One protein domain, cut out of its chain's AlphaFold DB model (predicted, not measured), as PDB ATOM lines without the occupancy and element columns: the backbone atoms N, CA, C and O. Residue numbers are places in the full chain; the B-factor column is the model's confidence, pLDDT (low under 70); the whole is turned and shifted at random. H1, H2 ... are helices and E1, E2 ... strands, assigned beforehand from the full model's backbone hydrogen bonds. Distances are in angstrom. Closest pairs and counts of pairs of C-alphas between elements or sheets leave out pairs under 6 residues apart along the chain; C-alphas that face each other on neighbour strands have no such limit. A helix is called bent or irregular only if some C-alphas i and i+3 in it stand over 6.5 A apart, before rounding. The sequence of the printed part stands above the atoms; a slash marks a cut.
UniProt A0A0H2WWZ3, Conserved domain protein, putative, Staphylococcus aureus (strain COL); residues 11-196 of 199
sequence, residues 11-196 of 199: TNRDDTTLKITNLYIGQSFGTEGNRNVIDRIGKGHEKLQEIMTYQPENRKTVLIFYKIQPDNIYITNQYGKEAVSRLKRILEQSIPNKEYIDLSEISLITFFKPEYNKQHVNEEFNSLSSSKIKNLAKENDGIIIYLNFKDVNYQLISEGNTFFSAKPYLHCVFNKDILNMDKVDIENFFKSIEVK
ATOM      1  N   THR A  11       5.423  11.889  21.091       52.81
ATOM      2  CA  THR A  11       5.377  12.558  22.401       52.81
ATOM      3  C   THR A  11       6.472  11.945  23.279       52.81
ATOM      4  O   THR A  11       6.680  10.743  23.126       52.81
ATOM      5  N   ASN A  12       7.102  12.703  24.191       53.81
ATOM      6  CA  ASN A  12       8.073  12.272  25.224       53.81
ATOM      7  C   ASN A  12       7.565  11.101  26.095       53.81
ATOM      8  O   ASN A  12       7.316  11.245  27.289       53.81
ATOM      9  N   ARG A  13       7.360   9.932  25.498       57.25
ATOM     10  CA  ARG A  13       7.130   8.687  26.207       57.25
ATOM     11  C   ARG A  13       8.483   8.025  26.360       57.25
ATOM     12  O   ARG A  13       9.237   7.896  25.390       57.25
ATOM     13  N   ASP A  14       8.797   7.645  27.586       57.88
ATOM     14  CA  ASP A  14      10.097   7.079  27.942       57.88
ATOM     15  C   ASP A  14      10.349   5.719  27.264       57.88
ATOM     16  O   ASP A  14      11.497   5.328  27.056       57.88
ATOM     17  N   ASP A  15       9.286   5.022  26.852       60.56
ATOM     18  CA  ASP A  15       9.333   3.750  26.124       60.56
ATOM     19  C   ASP A  15       9.650   3.908  24.625       60.56
ATOM     20  O   ASP A  15      10.069   2.945  23.975       60.56
ATOM     21  N   THR A  16       9.518   5.115  24.065       69.38
ATOM     22  CA  THR A  16       9.791   5.393  22.651       69.38
ATOM     23  C   THR A  16      10.949   6.372  22.495       69.38
ATOM     24  O   THR A  16      10.765   7.585  22.527       69.38
ATOM     25  N   THR A  17      12.157   5.842  22.283       80.12
ATOM     26  CA  THR A  17      13.331   6.645  21.905       80.12
ATOM     27  C   THR A  17      13.706   6.396  20.450       80.12
ATOM     28  O   THR A  17      14.031   5.269  20.064       80.12
ATOM     29  N   LEU A  18      13.716   7.455  19.641       83.88
ATOM     30  CA  LEU A  18      14.151   7.386  18.250       83.88
ATOM     31  C   LEU A  18      15.679   7.255  18.182       83.88
ATOM     32  O   LEU A  18      16.411   8.178  18.532       83.88
ATOM     33  N   LYS A  19      16.169   6.107  17.711       88.38
ATOM     34  CA  LYS A  19      17.603   5.857  17.513       88.38
ATOM     35  C   LYS A  19      18.012   6.237  16.098       88.38
ATOM     36  O   LYS A  19      17.485   5.685  15.135       88.38
ATOM     37  N   ILE A  20      18.962   7.156  15.980       91.12
ATOM     38  CA  ILE A  20      19.394   7.723  14.704       91.12
ATOM     39  C   ILE A  20      20.899   7.547  14.593       91.12
ATOM     40  O   ILE A  20      21.655   8.076  15.405       91.12
ATOM     41  N   THR A  21      21.348   6.814  13.579       92.56
ATOM     42  CA  THR A  21      22.770   6.780  13.239       92.56
ATOM     43  C   THR A  21      23.148   8.111  12.597       92.56
ATOM     44  O   THR A  21      22.629   8.459  11.537       92.56
ATOM     45  N   ASN A  22      24.037   8.866  13.238       92.06
ATOM     46  CA  ASN A  22      24.547  10.118  12.705       92.06
ATOM     47  C   ASN A  22      25.661   9.828  11.688       92.06
ATOM     48  O   ASN A  22      26.779   9.458  12.053       92.06
ATOM     49  N   LEU A  23      25.309   9.984  10.412       91.81
ATOM     50  CA  LEU A  23      26.176   9.723   9.263       91.81
ATOM     51  C   LEU A  23      26.893  10.974   8.756       91.81
ATOM     52  O   LEU A  23      27.975  10.856   8.185       91.81
ATOM     53  N   TYR A  24      26.299  12.155   8.943       91.12
ATOM     54  CA  TYR A  24      26.829  13.405   8.416       91.12
ATOM     55  C   TYR A  24      26.342  14.616   9.208       91.12
ATOM     56  O   TYR A  24      25.161  14.725   9.537       91.12
ATOM     57  N   ILE A  25      27.249  15.562   9.431       90.38
ATOM     58  CA  ILE A  25      26.961  16.896   9.953       90.38
ATOM     59  C   ILE A  25      27.412  17.913   8.909       90.38
ATOM     60  O   ILE A  25      28.500  17.794   8.345       90.38
ATOM     61  N   GLY A  26      26.576  18.916   8.667       87.69
ATOM     62  CA  GLY A  26      26.898  20.015   7.772       87.69
ATOM     63  C   GLY A  26      26.301  21.330   8.251       87.69
ATOM     64  O   GLY A  26      25.318  21.344   8.995       87.69
ATOM     65  N   GLN A  27      26.864  22.430   7.768       85.25
ATOM     66  CA  GLN A  27      26.389  23.777   8.061       85.25
ATOM     67  C   GLN A  27      25.656  24.466   6.903       85.25
ATOM     68  O   GLN A  27      25.842  24.180   5.713       85.25
ATOM     69  N   SER A  28      24.828  25.447   7.256       79.38
ATOM     70  CA  SER A  28      24.190  26.375   6.317       79.38
ATOM     71  C   SER A  28      23.977  27.734   6.984       79.38
ATOM     72  O   SER A  28      23.924  27.812   8.211       79.38
ATOM     73  N   PHE A  29      23.838  28.791   6.184       75.25
ATOM     74  CA  PHE A  29      23.668  30.159   6.675       75.25
ATOM     75  C   PHE A  29      22.354  30.745   6.142       75.25
ATOM     76  O   PHE A  29      21.987  30.502   4.994       75.25
ATOM     77  N   GLY A  30      21.625  31.480   6.989       65.88
ATOM     78  CA  GLY A  30      20.384  32.176   6.619       65.88
ATOM     79  C   GLY A  30      20.610  33.411   5.734       65.88
ATOM     80  O   GLY A  30      21.745  33.757   5.420       65.88
ATOM     81  N   THR A  31      19.512  34.072   5.345       51.28
ATOM     82  CA  THR A  31      19.339  35.022   4.219       51.28
ATOM     83  C   THR A  31      20.090  36.364   4.266       51.28
ATOM     84  O   THR A  31      19.647  37.330   3.655       51.28
ATOM     85  N   GLU A  32      21.269  36.436   4.874       50.84
ATOM     86  CA  GLU A  32      22.234  37.511   4.605       50.84
ATOM     87  C   GLU A  32      23.333  36.990   3.665       50.84
ATOM     88  O   GLU A  32      24.476  36.751   4.047       50.84
ATOM     89  N   GLY A  33      22.945  36.751   2.404       50.34
ATOM     90  CA  GLY A  33      23.868  36.502   1.288       50.34
ATOM     91  C   GLY A  33      24.303  35.053   1.030       50.34
ATOM     92  O   GLY A  33      25.051  34.826   0.084       50.34
ATOM     93  N   ASN A  34      23.832  34.062   1.798       56.16
ATOM     94  CA  ASN A  34      24.211  32.653   1.622       56.16
ATOM     95  C   ASN A  34      23.006  31.700   1.535       56.16
ATOM     96  O   ASN A  34      21.913  31.994   2.014       56.16
ATOM     97  N   ARG A  35      23.223  30.546   0.882       57.28
ATOM     98  CA  ARG A  35      22.221  29.482   0.690       57.28
ATOM     99  C   ARG A  35      21.756  28.934   2.043       57.28
ATOM    100  O   ARG A  35      22.578  28.412   2.803       57.28
ATOM    101  N   ASN A  36      20.446  28.986   2.292       72.25
ATOM    102  CA  ASN A  36      19.846  28.377   3.477       72.25
ATOM    103  C   ASN A  36      19.833  26.839   3.364       72.25
ATOM    104  O   ASN A  36      20.177  26.263   2.327       72.25
ATOM    105  N   VAL A  37      19.442  26.154   4.441       75.44
ATOM    106  CA  VAL A  37      19.472  24.685   4.493       75.44
ATOM    107  C   VAL A  37      18.605  24.017   3.418       75.44
ATOM    108  O   VAL A  37      19.011  23.012   2.835       75.44
ATOM    109  N   ILE A  38      17.452  24.613   3.099       77.75
ATOM    110  CA  ILE A  38      16.516  24.105   2.092       77.75
ATOM    111  C   ILE A  38      17.113  24.265   0.692       77.75
ATOM    112  O   ILE A  38      17.117  23.311  -0.084       77.75
ATOM    113  N   ASP A  39      17.708  25.422   0.396       74.81
ATOM    114  CA  ASP A  39      18.406  25.676  -0.868       74.81
ATOM    115  C   ASP A  39      19.591  24.729  -1.067       74.81
ATOM    116  O   ASP A  39      19.864  24.287  -2.184       74.81
ATOM    117  N   ARG A  40      20.317  24.429   0.017       73.06
ATOM    118  CA  ARG A  40      21.486  23.546  -0.010       73.06
ATOM    119  C   ARG A  40      21.083  22.106  -0.331       73.06
ATOM    120  O   ARG A  40      21.749  21.464  -1.136       73.06
ATOM    121  N   ILE A  41      19.990  21.626   0.259       79.50
ATOM    122  CA  ILE A  41      19.455  20.282   0.004       79.50
ATOM    123  C   ILE A  41      18.850  20.192  -1.401       79.50
ATOM    124  O   ILE A  41      19.195  19.286  -2.160       79.50
ATOM    125  N   GLY A  42      17.993  21.149  -1.767       72.81
ATOM    126  CA  GLY A  42      17.237  21.122  -3.022       72.81
ATOM    127  C   GLY A  42      18.095  21.237  -4.283       72.81
ATOM    128  O   GLY A  42      17.668  20.803  -5.348       72.81
ATOM    129  N   LYS A  43      19.316  21.777  -4.179       76.00
ATOM    130  CA  LYS A  43      20.239  21.973  -5.313       76.00
ATOM    131  C   LYS A  43      21.298  20.875  -5.463       76.00
ATOM    132  O   LYS A  43      22.307  21.101  -6.123       76.00
ATOM    133  N   GLY A  44      21.076  19.702  -4.871       70.06
ATOM    134  CA  GLY A  44      21.945  18.538  -5.065       70.06
ATOM    135  C   GLY A  44      23.121  18.498  -4.098       70.06
ATOM    136  O   GLY A  44      24.279  18.569  -4.497       70.06
ATOM    137  N   HIS A  45      22.824  18.381  -2.803       82.31
ATOM    138  CA  HIS A  45      23.852  18.148  -1.795       82.31
ATOM    139  C   HIS A  45      24.514  16.777  -2.006       82.31
ATOM    140  O   HIS A  45      23.913  15.748  -1.697       82.31
ATOM    141  N   GLU A  46      25.753  16.765  -2.499       85.06
ATOM    142  CA  GLU A  46      26.488  15.555  -2.902       85.06
ATOM    143  C   GLU A  46      26.496  14.471  -1.815       85.06
ATOM    144  O   GLU A  46      26.087  13.339  -2.060       85.06
ATOM    145  N   LYS A  47      26.832  14.829  -0.567       88.25
ATOM    146  CA  LYS A  47      26.842  13.867   0.548       88.25
ATOM    147  C   LYS A  47      25.468  13.307   0.898       88.25
ATOM    148  O   LYS A  47      25.373  12.168   1.334       88.25
ATOM    149  N   LEU A  48      24.400  14.077   0.686       87.81
ATOM    150  CA  LEU A  48      23.050  13.558   0.907       87.81
ATOM    151  C   LEU A  48      22.679  12.544  -0.180       87.81
ATOM    152  O   LEU A  48      22.110  11.502   0.132       87.81
ATOM    153  N   GLN A  49      23.030  12.830  -1.438       86.88
ATOM    154  CA  GLN A  49      22.819  11.900  -2.550       86.88
ATOM    155  C   GLN A  49      23.597  10.598  -2.341       86.88
ATOM    156  O   GLN A  49      23.039   9.518  -2.525       86.88
ATOM    157  N   GLU A  50      24.849  10.696  -1.895       89.19
ATOM    158  CA  GLU A  50      25.688   9.547  -1.550       89.19
ATOM    159  C   GLU A  50      25.033   8.686  -0.456       89.19
ATOM    160  O   GLU A  50      24.799   7.497  -0.670       89.19
ATOM    161  N   ILE A  51      24.635   9.291   0.672       88.56
ATOM    162  CA  ILE A  51      23.956   8.587   1.778       88.56
ATOM    163  C   ILE A  51      22.682   7.892   1.298       88.56
ATOM    164  O   ILE A  51      22.459   6.728   1.620       88.56
ATOM    165  N   MET A  52      21.849   8.588   0.522       86.00
ATOM    166  CA  MET A  52      20.598   8.027   0.009       86.00
ATOM    167  C   MET A  52      20.824   6.857  -0.952       86.00
ATOM    168  O   MET A  52      20.009   5.940  -0.980       86.00
ATOM    169  N   THR A  53      21.911   6.884  -1.723       88.06
ATOM    170  CA  THR A  53      22.236   5.839  -2.706       88.06
ATOM    171  C   THR A  53      22.653   4.537  -2.026       88.06
ATOM    172  O   THR A  53      22.259   3.462  -2.471       88.06
ATOM    173  N   TYR A  54      23.416   4.622  -0.934       86.50
ATOM    174  CA  TYR A  54      23.954   3.453  -0.224       86.50
ATOM    175  C   TYR A  54      23.138   3.045   1.010       86.50
ATOM    176  O   TYR A  54      23.546   2.168   1.775       86.50
ATOM    177  N   GLN A  55      21.986   3.675   1.233       85.06
ATOM    178  CA  GLN A  55      21.165   3.408   2.403       85.06
ATOM    179  C   GLN A  55      20.549   1.994   2.343       85.06
ATOM    180  O   GLN A  55      19.880   1.668   1.364       85.06
ATOM    181  N   PRO A  56      20.663   1.170   3.405       84.62
ATOM    182  CA  PRO A  56      19.970  -0.117   3.464       84.62
ATOM    183  C   PRO A  56      18.447   0.035   3.343       84.62
ATOM    184  O   PRO A  56      17.864   0.956   3.932       84.62
ATOM    185  N   GLU A  57      17.793  -0.904   2.649       83.31
ATOM    186  CA  GLU A  57      16.338  -0.887   2.395       83.31
ATOM    187  C   GLU A  57      15.496  -0.882   3.682       83.31
ATOM    188  O   GLU A  57      14.401  -0.319   3.726       83.31
ATOM    189  N   ASN A  58      16.022  -1.468   4.761       87.69
ATOM    190  CA  ASN A  58      15.362  -1.549   6.064       87.69
ATOM    191  C   ASN A  58      15.559  -0.304   6.948       87.69
ATOM    192  O   ASN A  58      15.149  -0.307   8.110       87.69
ATOM    193  N   ARG A  59      16.193   0.755   6.434       84.06
ATOM    194  CA  ARG A  59      16.408   2.014   7.159       84.06
ATOM    195  C   ARG A  59      15.610   3.156   6.533       84.06
ATOM    196  O   ARG A  59      15.017   3.040   5.459       84.06
ATOM    197  N   LYS A  60      15.573   4.291   7.226       85.94
ATOM    198  CA  LYS A  60      15.057   5.560   6.703       85.94
ATOM    199  C   LYS A  60      16.105   6.640   6.926       85.94
ATOM    200  O   LYS A  60      16.667   6.723   8.015       85.94
ATOM    201  N   THR A  61      16.339   7.467   5.913       86.06
ATOM    202  CA  THR A  61      17.132   8.689   6.057       86.06
ATOM    203  C   THR A  61      16.303   9.713   6.818       86.06
ATOM    204  O   THR A  61      15.156   9.988   6.461       86.06
ATOM    205  N   VAL A  62      16.894  10.276   7.866       86.75
ATOM    206  CA  VAL A  62      16.307  11.348   8.670       86.75
ATOM    207  C   VAL A  62      17.174  12.586   8.495       86.75
ATOM    208  O   VAL A  62      18.393  12.513   8.628       86.75
ATOM    209  N   LEU A  63      16.541  13.719   8.199       87.00
ATOM    210  CA  LEU A  63      17.196  15.023   8.183       87.00
ATOM    211  C   LEU A  63      16.798  15.784   9.439       87.00
ATOM    212  O   LEU A  63      15.612  15.922   9.736       87.00
ATOM    213  N   ILE A  64      17.800  16.263  10.166       86.12
ATOM    214  CA  ILE A  64      17.627  16.988  11.418       86.12
ATOM    215  C   ILE A  64      18.172  18.398  11.234       86.12
ATOM    216  O   ILE A  64      19.311  18.576  10.804       86.12
ATOM    217  N   PHE A  65      17.364  19.394  11.587       85.38
ATOM    218  CA  PHE A  65      17.737  20.798  11.479       85.38
ATOM    219  C   PHE A  65      17.763  21.440  12.856       85.38
ATOM    220  O   PHE A  65      16.738  21.508  13.533       85.38
ATOM    221  N   TYR A  66      18.929  21.952  13.237       83.62
ATOM    222  CA  TYR A  66      19.082  22.791  14.418       83.62
ATOM    223  C   TYR A  66      19.237  24.241  13.987       83.62
ATOM    224  O   TYR A  66      20.073  24.570  13.142       83.62
ATOM    225  N   LYS A  67      18.438  25.118  14.593       81.38
ATOM    226  CA  LYS A  67      18.710  26.549  14.556       81.38
ATOM    227  C   LYS A  67      19.683  26.850  15.685       81.38
ATOM    228  O   LYS A  67      19.320  26.769  16.852       81.38
ATOM    229  N   ILE A  68      20.902  27.201  15.315       77.50
ATOM    230  CA  ILE A  68      21.922  27.610  16.268       77.50
ATOM    231  C   ILE A  68      21.726  29.097  16.573       77.50
ATOM    232  O   ILE A  68      21.667  29.921  15.656       77.50
ATOM    233  N   GLN A  69      21.588  29.432  17.852       71.25
ATOM    234  CA  GLN A  69      21.558  30.806  18.342       71.25
ATOM    235  C   GLN A  69      22.754  30.983  19.278       71.25
ATOM    236  O   GLN A  69      22.918  30.158  20.177       71.25
ATOM    237  N   PRO A  70      23.619  31.983  19.047       65.12
ATOM    238  CA  PRO A  70      24.710  32.265  19.960       65.12
ATOM    239  C   PRO A  70      24.138  32.879  21.237       65.12
ATOM    240  O   PRO A  70      23.938  34.086  21.314       65.12
ATOM    241  N   ASP A  71      23.888  32.034  22.227       57.66
ATOM    242  CA  ASP A  71      23.821  32.460  23.618       57.66
ATOM    243  C   ASP A  71      25.188  32.146  24.240       57.66
ATOM    244  O   ASP A  71      25.764  31.081  24.005       57.66
ATOM    245  N   ASN A  72      25.766  33.118  24.947       51.97
ATOM    246  CA  ASN A  72      27.151  33.131  25.433       51.97
ATOM    247  C   ASN A  72      27.493  31.933  26.331       51.97
ATOM    248  O   ASN A  72      27.390  32.025  27.554       51.97
ATOM    249  N   ILE A  73      27.930  30.811  25.755       56.00
ATOM    250  CA  ILE A  73      28.258  29.619  26.540       56.00
ATOM    251  C   ILE A  73      29.631  29.082  26.146       56.00
ATOM    252  O   ILE A  73      29.787  28.118  25.393       56.00
ATOM    253  N   TYR A  74      30.631  29.750  26.717       60.03
ATOM    254  CA  TYR A  74      32.018  29.317  26.755       60.03
ATOM    255  C   TYR A  74      32.325  28.707  28.118       60.03
ATOM    256  O   TYR A  74      31.927  29.233  29.158       60.03
ATOM    257  N   ILE A  75      33.046  27.592  28.106       57.44
ATOM    258  CA  ILE A  75      33.551  26.967  29.328       57.44
ATOM    259  C   ILE A  75      34.820  27.723  29.734       57.44
ATOM    260  O   ILE A  75      35.640  28.062  28.876       57.44
ATOM    261  N   THR A  76      34.983  27.998  31.031       57.34
ATOM    262  CA  THR A  76      36.277  28.396  31.589       57.34
ATOM    263  C   THR A  76      36.655  27.518  32.771       57.34
ATOM    264  O   THR A  76      35.811  27.251  33.620       57.34
ATOM    265  N   ASN A  77      37.917  27.092  32.833       55.47
ATOM    266  CA  ASN A  77      38.473  26.321  33.953       55.47
ATOM    267  C   ASN A  77      39.398  27.169  34.856       55.47
ATOM    268  O   ASN A  77      40.294  26.654  35.519       55.47
ATOM    269  N   GLN A  78      39.230  28.496  34.836       58.97
ATOM    270  CA  GLN A  78      39.966  29.425  35.699       58.97
ATOM    271  C   GLN A  78      39.233  29.615  37.033       58.97
ATOM    272  O   GLN A  78      38.004  29.553  37.082       58.97
ATOM    273  N   TYR A  79      39.972  29.918  38.107       53.41
ATOM    274  CA  TYR A  79      39.420  30.152  39.450       53.41
ATOM    275  C   TYR A  79      39.685  31.589  39.936       53.41
ATOM    276  O   TYR A  79      40.542  32.309  39.425       53.41
ATOM    277  N   GLY A  80      38.928  32.039  40.941       56.16
ATOM    278  CA  GLY A  80      39.160  33.329  41.599       56.16
ATOM    279  C   GLY A  80      38.997  34.551  40.681       56.16
ATOM    280  O   GLY A  80      38.062  34.636  39.886       56.16
ATOM    281  N   LYS A  81      39.884  35.546  40.816       57.97
ATOM    282  CA  LYS A  81      39.792  36.819  40.069       57.97
ATOM    283  C   LYS A  81      39.959  36.636  38.557       57.97
ATOM    284  O   LYS A  81      39.353  37.381  37.789       57.97
ATOM    285  N   GLU A  82      40.737  35.646  38.137       63.69
ATOM    286  CA  GLU A  82      40.971  35.340  36.724       63.69
ATOM    287  C   GLU A  82      39.706  34.783  36.067       63.69
ATOM    288  O   GLU A  82      39.348  35.233  34.979       63.69
ATOM    289  N   ALA A  83      38.953  33.932  36.774       65.00
ATOM    290  CA  ALA A  83      37.640  33.449  36.340       65.00
ATOM    291  C   ALA A  83      36.653  34.596  36.089       65.00
ATOM    292  O   ALA A  83      35.972  34.628  35.070       65.00
ATOM    293  N   VAL A  84      36.598  35.576  36.999       63.94
ATOM    294  CA  VAL A  84      35.689  36.726  36.879       63.94
ATOM    295  C   VAL A  84      36.038  37.581  35.662       63.94
ATOM    296  O   VAL A  84      35.150  37.935  34.889       63.94
ATOM    297  N   SER A  85      37.320  37.895  35.464       67.12
ATOM    298  CA  SER A  85      37.779  38.640  34.284       67.12
ATOM    299  C   SER A  85      37.506  37.871  32.990       67.12
ATOM    300  O   SER A  85      37.101  38.457  31.986       67.12
ATOM    301  N   ARG A  86      37.667  36.544  33.022       68.31
ATOM    302  CA  ARG A  86      37.390  35.656  31.893       68.31
ATOM    303  C   ARG A  86      35.912  35.631  31.525       68.31
ATOM    304  O   ARG A  86      35.588  35.792  30.354       68.31
ATOM    305  N   LEU A  87      35.043  35.465  32.520       67.94
ATOM    306  CA  LEU A  87      33.592  35.470  32.362       67.94
ATOM    307  C   LEU A  87      33.096  36.820  31.844       67.94
ATOM    308  O   LEU A  87      32.268  36.847  30.944       67.94
ATOM    309  N   LYS A  88      33.639  37.939  32.344       68.62
ATOM    310  CA  LYS A  88      33.323  39.272  31.805       68.62
ATOM    311  C   LYS A  88      33.678  39.389  30.328       68.62
ATOM    312  O   LYS A  88      32.820  39.761  29.540       68.62
ATOM    313  N   ARG A  89      34.893  38.977  29.943       71.12
ATOM    314  CA  ARG A  89      35.296  38.956  28.531       71.12
ATOM    315  C   ARG A  89      34.357  38.093  27.691       71.12
ATOM    316  O   ARG A  89      33.957  38.532  26.627       71.12
ATOM    317  N   ILE A  90      33.990  36.906  28.171       69.31
ATOM    318  CA  ILE A  90      33.040  36.006  27.494       69.31
ATOM    319  C   ILE A  90      31.670  36.675  27.300       69.31
ATOM    320  O   ILE A  90      31.080  36.549  26.234       69.31
ATOM    321  N   LEU A  91      31.168  37.392  28.309       66.75
ATOM    322  CA  LEU A  91      29.881  38.093  28.244       66.75
ATOM    323  C   LEU A  91      29.909  39.317  27.315       66.75
ATOM    324  O   LEU A  91      28.883  39.664  26.735       66.75
ATOM    325  N   GLU A  92      31.061  39.974  27.193       72.31
ATOM    326  CA  GLU A  92      31.275  41.146  26.332       72.31
ATOM    327  C   GLU A  92      31.671  40.765  24.894       72.31
ATOM    328  O   GLU A  92      31.580  41.586  23.978       72.31
ATOM    329  N   GLN A  93      32.121  39.528  24.679       71.19
ATOM    330  CA  GLN A  93      32.596  39.049  23.391       71.19
ATOM    331  C   GLN A  93      31.422  38.825  22.431       71.19
ATOM    332  O   GLN A  93      30.621  37.912  22.593       71.19
ATOM    333  N   SER A  94      31.361  39.638  21.378       73.19
ATOM    334  CA  SER A  94      30.439  39.428  20.261       73.19
ATOM    335  C   SER A  94      31.101  38.572  19.189       73.19
ATOM    336  O   SER A  94      32.181  38.908  18.693       73.19
ATOM    337  N   ILE A  95      30.460  37.461  18.830       73.31
ATOM    338  CA  ILE A  95      30.965  36.527  17.821       73.31
ATOM    339  C   ILE A  95      30.006  36.527  16.643       73.31
ATOM    340  O   ILE A  95      28.804  36.323  16.831       73.31
ATOM    341  N   PRO A  96      30.503  36.737  15.413       78.38
ATOM    342  CA  PRO A  96      29.659  36.661  14.235       78.38
ATOM    343  C   PRO A  96      28.965  35.300  14.138       78.38
ATOM    344  O   PRO A  96      29.611  34.261  14.272       78.38
ATOM    345  N   ASN A  97      27.672  35.297  13.799       78.88
ATOM    346  CA  ASN A  97      26.872  34.074  13.626       78.88
ATOM    347  C   ASN A  97      27.578  33.024  12.762       78.88
ATOM    348  O   ASN A  97      27.500  31.831  13.042       78.88
ATOM    349  N   LYS A  98      28.291  33.472  11.720       79.50
ATOM    350  CA  LYS A  98      29.054  32.587  10.843       79.50
ATOM    351  C   LYS A  98      30.111  31.791  11.611       79.50
ATOM    352  O   LYS A  98      30.165  30.576  11.484       79.50
ATOM    353  N   GLU A  99      30.922  32.481  12.409       79.62
ATOM    354  CA  GLU A  99      32.017  31.876  13.173       79.62
ATOM    355  C   GLU A  99      31.475  30.936  14.256       79.62
ATOM    356  O   GLU A  99      32.055  29.882  14.495       79.62
ATOM    357  N   TYR A 100      30.330  31.273  14.855       79.94
ATOM    358  CA  TYR A 100      29.663  30.411  15.830       79.94
ATOM    359  C   TYR A 100      29.096  29.128  15.200       79.94
ATOM    360  O   TYR A 100      29.227  28.044  15.771       79.94
ATOM    361  N   ILE A 101      28.504  29.228  14.006       82.69
ATOM    362  CA  ILE A 101      28.032  28.069  13.234       82.69
ATOM    363  C   ILE A 101      29.218  27.198  12.800       82.69
ATOM    364  O   ILE A 101      29.167  25.990  13.022       82.69
ATOM    365  N   ASP A 102      30.295  27.799  12.277       81.94
ATOM    366  CA  ASP A 102      31.513  27.070  11.889       81.94
ATOM    367  C   ASP A 102      32.109  26.324  13.107       81.94
ATOM    368  O   ASP A 102      32.466  25.148  13.022       81.94
ATOM    369  N   LEU A 103      32.176  26.986  14.271       81.25
ATOM    370  CA  LEU A 103      32.686  26.397  15.514       81.25
ATOM    371  C   LEU A 103      31.772  25.281  16.050       81.25
ATOM    372  O   LEU A 103      32.259  24.279  16.577       81.25
ATOM    373  N   SER A 104      30.456  25.431  15.900       84.38
ATOM    374  CA  SER A 104      29.480  24.400  16.268       84.38
ATOM    375  C   SER A 104      29.593  23.175  15.359       84.38
ATOM    376  O   SER A 104      29.605  22.051  15.858       84.38
ATOM    377  N   GLU A 105      29.730  23.372  14.044       86.50
ATOM    378  CA  GLU A 105      29.897  22.291  13.064       86.50
ATOM    379  C   GLU A 105      31.114  21.426  13.404       86.50
ATOM    380  O   GLU A 105      30.967  20.219  13.618       86.50
ATOM    381  N   ILE A 106      32.298  22.035  13.531       82.62
ATOM    382  CA  ILE A 106      33.520  21.282  13.841       82.62
ATOM    383  C   ILE A 106      33.441  20.608  15.215       82.62
ATOM    384  O   ILE A 106      33.893  19.474  15.366       82.62
ATOM    385  N   SER A 107      32.814  21.250  16.205       82.56
ATOM    386  CA  SER A 107      32.640  20.677  17.544       82.56
ATOM    387  C   SER A 107      31.780  19.417  17.518       82.56
ATOM    388  O   SER A 107      32.133  18.415  18.146       82.56
ATOM    389  N   LEU A 108      30.681  19.436  16.762       87.00
ATOM    390  CA  LEU A 108      29.805  18.278  16.604       87.00
ATOM    391  C   LEU A 108      30.482  17.176  15.779       87.00
ATOM    392  O   LEU A 108      30.392  16.007  16.148       87.00
ATOM    393  N   ILE A 109      31.199  17.521  14.703       86.50
ATOM    394  CA  ILE A 109      31.976  16.551  13.915       86.50
ATOM    395  C   ILE A 109      33.052  15.891  14.779       86.50
ATOM    396  O   ILE A 109      33.188  14.672  14.742       86.50
ATOM    397  N   THR A 110      33.779  16.664  15.584       81.62
ATOM    398  CA  THR A 110      34.829  16.149  16.476       81.62
ATOM    399  C   THR A 110      34.252  15.195  17.520       81.62
ATOM    400  O   THR A 110      34.831  14.140  17.788       81.62
ATOM    401  N   PHE A 111      33.095  15.540  18.094       83.31
ATOM    402  CA  PHE A 111      32.426  14.700  19.084       83.31
ATOM    403  C   PHE A 111      31.874  13.412  18.466       83.31
ATOM    404  O   PHE A 111      32.168  12.318  18.946       83.31
ATOM    405  N   PHE A 112      31.077  13.518  17.402       87.19
ATOM    406  CA  PHE A 112      30.379  12.368  16.828       87.19
ATOM    407  C   PHE A 112      31.258  11.533  15.892       87.19
ATOM    408  O   PHE A 112      31.076  10.326  15.805       87.19
ATOM    409  N   LYS A 113      32.218  12.147  15.202       86.62
ATOM    410  CA  LYS A 113      33.022  11.527  14.135       86.62
ATOM    411  C   LYS A 113      32.170  10.812  13.065       86.62
ATOM    412  O   LYS A 113      32.369   9.622  12.823       86.62
ATOM    413  N   PRO A 114      31.194  11.499  12.438       89.31
ATOM    414  CA  PRO A 114      30.317  10.880  11.449       89.31
ATOM    415  C   PRO A 114      31.084  10.321  10.244       89.31
ATOM    416  O   PRO A 114      32.046  10.926   9.764       89.31
ATOM    417  N   GLU A 115      30.605   9.195   9.714       87.81
ATOM    418  CA  GLU A 115      31.257   8.439   8.639       87.81
ATOM    419  C   GLU A 115      31.551   9.281   7.387       87.81
ATOM    420  O   GLU A 115      32.613   9.141   6.778       87.81
ATOM    421  N   TYR A 116      30.646  10.187   7.015       88.31
ATOM    422  CA  TYR A 116      30.785  11.004   5.806       88.31
ATOM    423  C   TYR A 116      31.505  12.340   6.047       88.31
ATOM    424  O   TYR A 116      31.674  13.120   5.108       88.31
ATOM    425  N   ASN A 117      31.992  12.597   7.269       87.88
ATOM    426  CA  ASN A 117      32.820  13.759   7.613       87.88
ATOM    427  C   ASN A 117      34.306  13.402   7.814       87.88
ATOM    428  O   ASN A 117      35.041  14.225   8.349       87.88
ATOM    429  N   LYS A 118      34.772  12.217   7.376       71.19
ATOM    430  CA  LYS A 118      36.147  11.689   7.580       71.19
ATOM    431  C   LYS A 118      37.283  12.698   7.357       71.19
ATOM    432  O   LYS A 118      38.259  12.666   8.097       71.19
ATOM    433  N   GLN A 119      37.141  13.617   6.401       66.12
ATOM    434  CA  GLN A 119      38.126  14.676   6.130       66.12
ATOM    435  C   GLN A 119      38.350  15.643   7.314       66.12
ATOM    436  O   GLN A 119      39.437  16.182   7.458       66.12
ATOM    437  N   HIS A 120      37.354  15.801   8.189       59.66
ATOM    438  CA  HIS A 120      37.361  16.710   9.339       59.66
ATOM    439  C   HIS A 120      37.530  15.986  10.685       59.66
ATOM    440  O   HIS A 120      37.672  16.627  11.718       59.66
ATOM    441  N   VAL A 121      37.520  14.647  10.713       57.53
ATOM    442  CA  VAL A 121      37.578  13.865  11.968       57.53
ATOM    443  C   VAL A 121      38.937  13.986  12.674       57.53
ATOM    444  O   VAL A 121      39.005  13.865  13.897       57.53
ATOM    445  N   ASN A 122      40.004  14.253  11.915       54.88
ATOM    446  CA  ASN A 122      41.361  14.464  12.431       54.88
ATOM    447  C   ASN A 122      41.733  15.950  12.551       54.88
ATOM    448  O   ASN A 122      42.858  16.268  12.938       54.88
ATOM    449  N   GLU A 123      40.824  16.857  12.190       55.28
ATOM    450  CA  GLU A 123      41.049  18.287  12.346       55.28
ATOM    451  C   GLU A 123      40.906  18.638  13.832       55.28
ATOM    452  O   GLU A 123      39.806  18.761  14.363       55.28
ATOM    453  N   GLU A 124      42.030  18.770  14.540       56.16
ATOM    454  CA  GLU A 124      42.021  19.450  15.836       56.16
ATOM    455  C   GLU A 124      41.549  20.896  15.625       56.16
ATOM    456  O   GLU A 124      41.802  21.482  14.577       56.16
ATOM    457  N   PHE A 125      40.926  21.539  16.618       60.62
ATOM    458  CA  PHE A 125      40.473  22.939  16.500       60.62
ATOM    459  C   PHE A 125      41.571  23.906  15.983       60.62
ATOM    460  O   PHE A 125      41.284  24.943  15.384       60.62
ATOM    461  N   ASN A 126      42.846  23.531  16.134       52.53
ATOM    462  CA  ASN A 126      44.021  24.228  15.611       52.53
ATOM    463  C   ASN A 126      44.216  24.164  14.076       52.53
ATOM    464  O   ASN A 126      44.971  24.983  13.535       52.53
ATOM    465  N   SER A 127      43.566  23.249  13.349       51.28
ATOM    466  CA  SER A 127      43.660  23.112  11.884       51.28
ATOM    467  C   SER A 127      42.569  23.862  11.113       51.28
ATOM    468  O   SER A 127      42.602  23.881   9.886       51.28
ATOM    469  N   LEU A 128      41.652  24.545  11.805       59.84
ATOM    470  CA  LEU A 128      40.550  25.295  11.191       59.84
ATOM    471  C   LEU A 128      41.038  26.393  10.233       59.84
ATOM    472  O   LEU A 128      41.931  27.163  10.559       59.84
ATOM    473  N   SER A 129      40.443  26.515   9.050       54.81
ATOM    474  CA  SER A 129      40.923  27.429   7.996       54.81
ATOM    475  C   SER A 129      40.845  28.922   8.359       54.81
ATOM    476  O   SER A 129      41.629  29.726   7.853       54.81
ATOM    477  N   SER A 130      39.937  29.307   9.258       64.75
ATOM    478  CA  SER A 130      39.769  30.695   9.698       64.75
ATOM    479  C   SER A 130      40.658  31.026  10.897       64.75
ATOM    480  O   SER A 130      40.518  30.441  11.974       64.75
ATOM    481  N   SER A 131      41.522  32.033  10.744       66.25
ATOM    482  CA  SER A 131      42.359  32.572  11.826       66.25
ATOM    483  C   SER A 131      41.540  33.024  13.038       66.25
ATOM    484  O   SER A 131      41.965  32.823  14.174       66.25
ATOM    485  N   LYS A 132      40.339  33.568  12.813       65.69
ATOM    486  CA  LYS A 132      39.439  33.984  13.892       65.69
ATOM    487  C   LYS A 132      38.909  32.806  14.697       65.69
ATOM    488  O   LYS A 132      38.932  32.870  15.917       65.69
ATOM    489  N   ILE A 133      38.524  31.706  14.046       70.88
ATOM    490  CA  ILE A 133      38.035  30.520  14.765       70.88
ATOM    491  C   ILE A 133      39.169  29.876  15.571       70.88
ATOM    492  O   ILE A 133      38.961  29.497  16.722       70.88
ATOM    493  N   LYS A 134      40.395  29.839  15.026       72.56
ATOM    494  CA  LYS A 134      41.576  29.415  15.796       72.56
ATOM    495  C   LYS A 134      41.795  30.288  17.030       72.56
ATOM    496  O   LYS A 134      42.100  29.763  18.095       72.56
ATOM    497  N   ASN A 135      41.648  31.606  16.900       74.00
ATOM    498  CA  ASN A 135      41.776  32.516  18.036       74.00
ATOM    499  C   ASN A 135      40.664  32.280  19.060       74.00
ATOM    500  O   ASN A 135      40.976  32.165  20.235       74.00
ATOM    501  N   LEU A 136      39.413  32.090  18.631       73.56
ATOM    502  CA  LEU A 136      38.307  31.734  19.526       73.56
ATOM    503  C   LEU A 136      38.574  30.434  20.289       73.56
ATOM    504  O   LEU A 136      38.309  30.383  21.485       73.56
ATOM    505  N   ALA A 137      39.121  29.413  19.627       72.50
ATOM    506  CA  ALA A 137      39.460  28.142  20.259       72.50
ATOM    507  C   ALA A 137      40.660  28.240  21.220       72.50
ATOM    508  O   ALA A 137      40.720  27.507  22.199       72.50
ATOM    509  N   LYS A 138      41.610  29.151  20.974       73.19
ATOM    510  CA  LYS A 138      42.718  29.448  21.905       73.19
ATOM    511  C   LYS A 138      42.270  30.297  23.085       73.19
ATOM    512  O   LYS A 138      42.743  30.142  24.206       73.19
ATOM    513  N   GLU A 139      41.385  31.241  22.811       73.00
ATOM    514  CA  GLU A 139      40.835  32.171  23.777       73.00
ATOM    515  C   GLU A 139      39.630  31.593  24.500       73.00
ATOM    516  O   GLU A 139      39.015  32.340  25.242       73.00
ATOM    517  N   ASN A 140      39.269  30.317  24.380       72.62
ATOM    518  CA  ASN A 140      38.174  29.714  25.143       72.62
ATOM    519  C   ASN A 140      38.458  28.239  25.413       72.62
ATOM    520  O   ASN A 140      39.033  27.562  24.570       72.62
ATOM    521  N   ASP A 141      38.027  27.733  26.567       71.69
ATOM    522  CA  ASP A 141      38.350  26.355  26.953       71.69
ATOM    523  C   ASP A 141      37.405  25.342  26.273       71.69
ATOM    524  O   ASP A 141      37.735  24.166  26.133       71.69
ATOM    525  N   GLY A 142      36.251  25.800  25.781       74.69
ATOM    526  CA  GLY A 142      35.293  25.005  25.016       74.69
ATOM    527  C   GLY A 142      34.004  25.762  24.708       74.69
ATOM    528  O   GLY A 142      33.837  26.905  25.142       74.69
ATOM    529  N   ILE A 143      33.077  25.101  24.014       76.88
ATOM    530  CA  ILE A 143      31.695  25.566  23.819       76.88
ATOM    531  C   ILE A 143      30.681  24.557  24.331       76.88
ATOM    532  O   ILE A 143      30.972  23.366  24.485       76.88
ATOM    533  N   ILE A 144      29.464  25.049  24.536       76.94
ATOM    534  CA  ILE A 144      28.307  24.215  24.836       76.94
ATOM    535  C   ILE A 144      27.271  24.388  23.752       76.94
ATOM    536  O   ILE A 144      26.865  25.504  23.438       76.94
ATOM    537  N   ILE A 145      26.840  23.261  23.198       81.19
ATOM    538  CA  ILE A 145      25.845  23.220  22.133       81.19
ATOM    539  C   ILE A 145      24.583  22.585  22.684       81.19
ATOM    540  O   ILE A 145      24.620  21.452  23.162       81.19
ATOM    541  N   TYR A 146      23.466  23.300  22.580       81.25
ATOM    542  CA  TYR A 146      22.161  22.779  22.955       81.25
ATOM    543  C   TYR A 146      21.495  22.127  21.745       81.25
ATOM    544  O   TYR A 146      21.227  22.776  20.735       81.25
ATOM    545  N   LEU A 147      21.226  20.831  21.856       83.25
ATOM    546  CA  LEU A 147      20.533  20.019  20.864       83.25
ATOM    547  C   LEU A 147      19.219  19.544  21.482       83.25
ATOM    548  O   LEU A 147      19.158  18.512  22.151       83.25
ATOM    549  N   ASN A 148      18.152  20.309  21.273       75.25
ATOM    550  CA  ASN A 148      16.843  20.007  21.843       75.25
ATOM    551  C   ASN A 148      15.762  19.974  20.758       75.25
ATOM    552  O   ASN A 148      15.652  20.902  19.957       75.25
ATOM    553  N   PHE A 149      14.936  18.929  20.784       74.44
ATOM    554  CA  PHE A 149      13.639  18.910  20.119       74.44
ATOM    555  C   PHE A 149      12.577  18.814  21.192       74.44
ATOM    556  O   PHE A 149      12.539  17.854  21.960       74.44
ATOM    557  N   LYS A 150      11.709  19.823  21.233       70.94
ATOM    558  CA  LYS A 150      10.586  19.817  22.156       70.94
ATOM    559  C   LYS A 150       9.760  18.549  21.925       70.94
ATOM    560  O   LYS A 150       9.445  18.223  20.785       70.94
ATOM    561  N   ASP A 151       9.419  17.879  23.018       71.62
ATOM    562  CA  ASP A 151       8.509  16.736  23.051       71.62
ATOM    563  C   ASP A 151       9.001  15.452  22.346       71.62
ATOM    564  O   ASP A 151       8.216  14.515  22.244       71.62
ATOM    565  N   VAL A 152      10.280  15.358  21.935       76.12
ATOM    566  CA  VAL A 152      10.844  14.172  21.256       76.12
ATOM    567  C   VAL A 152      12.056  13.584  21.994       76.12
ATOM    568  O   VAL A 152      13.121  14.199  22.055       76.12
ATOM    569  N   ASN A 153      11.945  12.318  22.412       82.12
ATOM    570  CA  ASN A 153      13.073  11.510  22.884       82.12
ATOM    571  C   ASN A 153      13.837  10.891  21.698       82.12
ATOM    572  O   ASN A 153      13.335  10.006  21.000       82.12
ATOM    573  N   TYR A 154      15.083  11.314  21.483       86.06
ATOM    574  CA  TYR A 154      15.982  10.760  20.465       86.06
ATOM    575  C   TYR A 154      17.410  10.510  20.974       86.06
ATOM    576  O   TYR A 154      17.872  11.109  21.955       86.06
ATOM    577  N   GLN A 155      18.103   9.608  20.279       90.06
ATOM    578  CA  GLN A 155      19.519   9.295  20.441       90.06
ATOM    579  C   GLN A 155      20.240   9.472  19.109       90.06
ATOM    580  O   GLN A 155      19.811   8.915  18.096       90.06
ATOM    581  N   LEU A 156      21.352  10.203  19.127       91.44
ATOM    582  CA  LEU A 156      22.273  10.278  17.993       91.44
ATOM    583  C   LEU A 156      23.444   9.345  18.268       91.44
ATOM    584  O   LEU A 156      24.145   9.507  19.265       91.44
ATOM    585  N   ILE A 157      23.629   8.362  17.396       91.69
ATOM    586  CA  ILE A 157      24.607   7.288  17.548       91.69
ATOM    587  C   ILE A 157      25.650   7.436  16.447       91.69
ATOM    588  O   ILE A 157      25.309   7.416  15.264       91.69
ATOM    589  N   SER A 158      26.916   7.521  16.826       86.06
ATOM    590  CA  SER A 158      28.049   7.405  15.911       86.06
ATOM    591  C   SER A 158      29.053   6.391  16.455       86.06
ATOM    592  O   SER A 158      28.935   5.953  17.598       86.06
ATOM    593  N   GLU A 159      30.037   6.011  15.640       75.00
ATOM    594  CA  GLU A 159      31.016   4.966  15.972       75.00
ATOM    595  C   GLU A 159      31.727   5.215  17.314       75.00
ATOM    596  O   GLU A 159      31.943   4.280  18.079       75.00
ATOM    597  N   GLY A 160      32.043   6.477  17.627       68.50
ATOM    598  CA  GLY A 160      32.785   6.835  18.837       68.50
ATOM    599  C   GLY A 160      31.949   7.299  20.030       68.50
ATOM    600  O   GLY A 160      32.458   7.271  21.146       68.50
ATOM    601  N   ASN A 161      30.708   7.760  19.830       82.81
ATOM    602  CA  ASN A 161      29.922   8.429  20.873       82.81
ATOM    603  C   ASN A 161      28.410   8.316  20.642       82.81
ATOM    604  O   ASN A 161      27.931   8.244  19.510       82.81
ATOM    605  N   THR A 162      27.646   8.364  21.738       87.44
ATOM    606  CA  THR A 162      26.178   8.455  21.712       87.44
ATOM    607  C   THR A 162      25.710   9.672  22.499       87.44
ATOM    608  O   THR A 162      26.133   9.889  23.634       87.44
ATOM    609  N   PHE A 163      24.811  10.447  21.901       87.88
ATOM    610  CA  PHE A 163      24.127  11.570  22.534       87.88
ATOM    611  C   PHE A 163      22.678  11.203  22.852       87.88
ATOM    612  O   PHE A 163      22.020  10.526  22.062       87.88
ATOM    613  N   PHE A 164      22.178  11.698  23.984       84.06
ATOM    614  CA  PHE A 164      20.820  11.468  24.465       84.06
ATOM    615  C   PHE A 164      20.122  12.810  24.666       84.06
ATOM    616  O   PHE A 164      20.575  13.626  25.461       84.06
ATOM    617  N   SER A 165      18.979  12.997  24.014       80.81
ATOM    618  CA  SER A 165      18.134  14.198  24.143       80.81
ATOM    619  C   SER A 165      17.707  14.548  25.576       80.81
ATOM    620  O   SER A 165      17.514  15.722  25.872       80.81
ATOM    621  N   ALA A 166      17.642  13.569  26.485       74.44
ATOM    622  CA  ALA A 166      17.395  13.799  27.914       74.44
ATOM    623  C   ALA A 166      18.481  14.661  28.596       74.44
ATOM    624  O   ALA A 166      18.236  15.247  29.648       74.44
ATOM    625  N   LYS A 167      19.679  14.747  28.003       75.19
ATOM    626  CA  LYS A 167      20.740  15.693  28.365       75.19
ATOM    627  C   LYS A 167      21.017  16.563  27.137       75.19
ATOM    628  O   LYS A 167      21.949  16.267  26.391       75.19
ATOM    629  N   PRO A 168      20.202  17.603  26.882       76.31
ATOM    630  CA  PRO A 168      20.144  18.279  25.589       76.31
ATOM    631  C   PRO A 168      21.333  19.215  25.336       76.31
ATOM    632  O   PRO A 168      21.221  20.134  24.535       76.31
ATOM    633  N   TYR A 169      22.456  19.029  26.025       79.06
ATOM    634  CA  TYR A 169      23.641  19.865  25.926       79.06
ATOM    635  C   TYR A 169      24.885  19.007  25.699       79.06
ATOM    636  O   TYR A 169      25.037  17.917  26.254       79.06
ATOM    637  N   LEU A 170      25.787  19.517  24.868       77.75
ATOM    638  CA  LEU A 170      27.057  18.894  24.537       77.75
ATOM    639  C   LEU A 170      28.201  19.817  24.944       77.75
ATOM    640  O   LEU A 170      28.257  20.951  24.479       77.75
ATOM    641  N   HIS A 171      29.121  19.318  25.768       75.69
ATOM    642  CA  HIS A 171      30.353  20.027  26.109       75.69
ATOM    643  C   HIS A 171      31.458  19.636  25.131       75.69
ATOM    644  O   HIS A 171      31.921  18.494  25.142       75.69
ATOM    645  N   CYS A 172      31.906  20.589  24.319       76.06
ATOM    646  CA  CYS A 172      33.042  20.404  23.426       76.06
ATOM    647  C   CYS A 172      34.220  21.229  23.939       76.06
ATOM    648  O   CYS A 172      34.227  22.451  23.813       76.06
ATOM    649  N   VAL A 173      35.199  20.552  24.538       71.81
ATOM    650  CA  VAL A 173      36.420  21.162  25.083       71.81
ATOM    651  C   VAL A 173      37.465  21.283  23.972       71.81
ATOM    652  O   VAL A 173      37.702  20.326  23.235       71.81
ATOM    653  N   PHE A 174      38.087  22.455  23.848       69.19
ATOM    654  CA  PHE A 174      39.061  22.754  22.790       69.19
ATOM    655  C   PHE A 174      40.500  22.509  23.224       69.19
ATOM    656  O   PHE A 174      41.334  22.111  22.411       69.19
ATOM    657  N   ASN A 175      40.789  22.718  24.508       63.84
ATOM    658  CA  ASN A 175      42.116  22.536  25.068       63.84
ATOM    659  C   ASN A 175      42.173  21.235  25.886       63.84
ATOM    660  O   ASN A 175      41.482  21.087  26.892       63.84
ATOM    661  N   LYS A 176      42.980  20.267  25.431       51.22
ATOM    662  CA  LYS A 176      43.084  18.925  26.032       51.22
ATOM    663  C   LYS A 176      43.771  18.923  27.405       51.22
ATOM    664  O   LYS A 176      43.543  17.987  28.165       51.22
ATOM    665  N   ASP A 177      44.498  19.983  27.765       48.66
ATOM    666  CA  ASP A 177      45.141  20.133  29.085       48.66
ATOM    667  C   ASP A 177      44.135  20.422  30.226       48.66
ATOM    668  O   ASP A 177      44.521  20.694  31.360       48.66
ATOM    669  N   ILE A 178      42.826  20.379  29.937       47.31
ATOM    670  CA  ILE A 178      41.741  20.876  30.801       47.31
ATOM    671  C   ILE A 178      40.832  19.746  31.335       47.31
ATOM    672  O   ILE A 178      39.874  20.001  32.061       47.31
ATOM    673  N   LEU A 179      41.134  18.472  31.072       42.38
ATOM    674  CA  LEU A 179      40.375  17.347  31.643       42.38
ATOM    675  C   LEU A 179      40.917  16.930  33.019       42.38
ATOM    676  O   LEU A 179      41.594  15.919  33.142       42.38
ATOM    677  N   ASN A 180      40.590  17.713  34.050       42.31
ATOM    678  CA  ASN A 180      40.685  17.322  35.468       42.31
ATOM    679  C   ASN A 180      39.515  17.907  36.289       42.31
ATOM    680  O   ASN A 180      39.677  18.303  37.438       42.31
ATOM    681  N   MET A 181      38.325  18.003  35.693       47.19
ATOM    682  CA  MET A 181      37.087  18.218  36.447       47.19
ATOM    683  C   MET A 181      36.221  16.981  36.285       47.19
ATOM    684  O   MET A 181      35.979  16.536  35.158       47.19
ATOM    685  N   ASP A 182      35.790  16.410  37.405       48.25
ATOM    686  CA  ASP A 182      34.938  15.235  37.381       48.25
ATOM    687  C   ASP A 182      33.599  15.598  36.727       48.25
ATOM    688  O   ASP A 182      33.098  16.720  36.843       48.25
ATOM    689  N   LYS A 183      32.982  14.643  36.026       47.03
ATOM    690  CA  LYS A 183      31.718  14.846  35.285       47.03
ATOM    691  C   LYS A 183      30.603  15.453  36.159       47.03
ATOM    692  O   LYS A 183      29.716  16.138  35.655       47.03
ATOM    693  N   VAL A 184      30.683  15.212  37.467       46.97
ATOM    694  CA  VAL A 184      29.796  15.733  38.514       46.97
ATOM    695  C   VAL A 184      29.957  17.245  38.710       46.97
ATOM    696  O   VAL A 184      28.960  17.947  38.881       46.97
ATOM    697  N   ASP A 185      31.177  17.772  38.628       48.31
ATOM    698  CA  ASP A 185      31.460  19.194  38.855       48.31
ATOM    699  C   ASP A 185      30.934  20.060  37.710       48.31
ATOM    700  O   ASP A 185      30.382  21.138  37.937       48.31
ATOM    701  N   ILE A 186      31.018  19.541  36.483       48.19
ATOM    702  CA  ILE A 186      30.445  20.174  35.292       48.19
ATOM    703  C   ILE A 186      28.916  20.249  35.428       48.19
ATOM    704  O   ILE A 186      28.341  21.327  35.288       48.19
ATOM    705  N   GLU A 187      28.243  19.142  35.764       47.72
ATOM    706  CA  GLU A 187      26.780  19.124  35.940       47.72
ATOM    707  C   GLU A 187      26.310  20.056  37.076       47.72
ATOM    708  O   GLU A 187      25.282  20.727  36.947       47.72
ATOM    709  N   ASN A 188      27.073  20.156  38.167       51.16
ATOM    710  CA  ASN A 188      26.775  21.067  39.275       51.16
ATOM    711  C   ASN A 188      26.968  22.542  38.895       51.16
ATOM    712  O   ASN A 188      26.169  23.392  39.300       51.16
ATOM    713  N   PHE A 189      27.978  22.852  38.079       48.50
ATOM    714  CA  PHE A 189      28.196  24.201  37.564       48.50
ATOM    715  C   PHE A 189      27.010  24.678  36.713       48.50
ATOM    716  O   PHE A 189      26.488  25.764  36.974       48.50
ATOM    717  N   PHE A 190      26.504  23.857  35.782       48.81
ATOM    718  CA  PHE A 190      25.335  24.231  34.966       48.81
ATOM    719  C   PHE A 190      24.071  24.442  35.795       48.81
ATOM    720  O   PHE A 190      23.401  25.463  35.623       48.81
ATOM    721  N   LYS A 191      23.805  23.565  36.770       52.19
ATOM    722  CA  LYS A 191      22.689  23.747  37.716       52.19
ATOM    723  C   LYS A 191      22.799  25.060  38.495       52.19
ATOM    724  O   LYS A 191      21.794  25.724  38.737       52.19
ATOM    725  N   SER A 192      24.012  25.464  38.876       45.97
ATOM    726  CA  SER A 192      24.229  26.719  39.607       45.97
ATOM    727  C   SER A 192      23.949  27.970  38.762       45.97
ATOM    728  O   SER A 192      23.515  28.993  39.297       45.97
ATOM    729  N   ILE A 193      24.151  27.886  37.443       43.31
ATOM    730  CA  ILE A 193      23.846  28.966  36.500       43.31
ATOM    731  C   ILE A 193      22.335  29.050  36.250       43.31
ATOM    732  O   ILE A 193      21.787  30.146  36.342       43.31
ATOM    733  N   GLU A 194      21.639  27.927  36.038       43.59
ATOM    734  CA  GLU A 194      20.169  27.908  35.874       43.59
ATOM    735  C   GLU A 194      19.439  28.605  37.033       43.59
ATOM    736  O   GLU A 194      18.558  29.439  36.813       43.59
ATOM    737  N   VAL A 195      19.852  28.343  38.277       45.78
ATOM    738  CA  VAL A 195      19.248  28.959  39.473       45.78
ATOM    739  C   VAL A 195      19.466  30.476  39.519       45.78
ATOM    740  O   VAL A 195      18.626  31.214  40.037       45.78
ATOM    741  N   LYS A 196      20.584  30.969  38.980       37.66
ATOM    742  CA  LYS A 196      20.977  32.379  39.090       37.66
ATOM    743  C   LYS A 196      20.305  33.284  38.054       37.66
ATOM    744  O   LYS A 196      20.126  34.466  38.335       37.66
TER     745      LYS A 196
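This is residues 11 to 196 of the 199 residues of the protein "Conserved domain protein, putative" of Staphylococcus aureus (strain COL) (UniProt A0A0H2WWZ3). One helix, H4, runs through the middle with a ribbon of two strands, E2 and E5, packed crosswise on it; a small sheet of three strands, E1, E3 and E4, sits by its last residues, and the short helices H6 and H5 pack on its earlier and later parts. H1 and H2 lie toward one end of the longest axis and H3 toward the other, with a long stretch, residues 54 to 79, between H2 and H3; residues 187 to 196 of H7 stand free. The 186 printed residues hold seven named helices and five named strands, in the order E1 H1 H2 H3 H4 H5 H6 E2 E3 E4 E5 H7; the class is mixed, helices and strands, with under half of the residues in named elements. The sheet E1 E3 E4 is mixed and the sheet E2 E5 antiparallel. The whole is compact, with a radius of gyration of the C-alphas of 17.8 A and spans of 58 by 42 by 30 A.

E1 is residues 18 to 21, with C-alpha 18 at (14.151, 7.386, 18.250). H1 is residues 37 to 42, H2 residues 46 to 53, and H3 residues 80 to 92, 18.9 A long. H4, residues 97 to 112, measures 22.2 A and begins at C-alpha 97 at (26.872, 34.074, 13.626). H5 is residues 115 to 120 and H6 residues 131 to 138. E2 is residues 142 to 146, 13.5 A; E3 residues 154 to 157; E4 residues 162 to 164; E5 residues 169 to 173, 12.9 A. H7, residues 183 to 196, measures 20.9 A and ends at C-alpha 196 at (20.977, 32.379, 39.090).

E1 and E3 are parallel, with N 155 and O 18 at 2.8 A. E3 and E4 form a hairpin, with N 163 and O 156 at 2.9 A. H4 only grazes this sheet, with residues 111 to 112. E2 and E5 are antiparallel, with N 170 and O 145 at 2.8 A. The closest C-alphas of H4 and E5 are those of Ser 107 and Cys 172, 5.9 A apart. H4 touches H6 with residues 99 to 103 alone, closest at the C-alphas of Glu 99 and Ile 133, 6.4 A, at a steep tilt of 56 degrees. It touches H5 with residues 106 to 110 alone, closest at the C-alphas of Ile 109 and Asn 117, 6.9 A. H2 is close to but not clearly touching H5, the C-alphas of Lys 47 and Tyr 116 being 7.2 A apart, and likewise H1, those of Leu 48 and Ile 41 being 7.7 A apart. H3 and H7 touch no helix. Every O i to N i+4 pair is within hydrogen-bond range in H1, H2, H3, H4 and H6, and 9 of 10 in H7; H5 is irregular, C-alphas 116 and 119 being 8.2 A apart, with 0 of 2 such pairs and 1 of 3 O i to N i+3 pairs within range.

The two C-alphas farthest apart, those of Glu 57 and Lys 81, are 58.2 A apart. The printed part has no cut. The links E1 to H1 and H2 to H3 are long, with 15 and 26 residues. Residues 74 to 75 pair antiparallel with residues 142 to 143 of E2. The mean pLDDT of the printed part is 71.6; 71 residues are under 70, among them residues 70 to 88, 119 to 132 and 174 to 196.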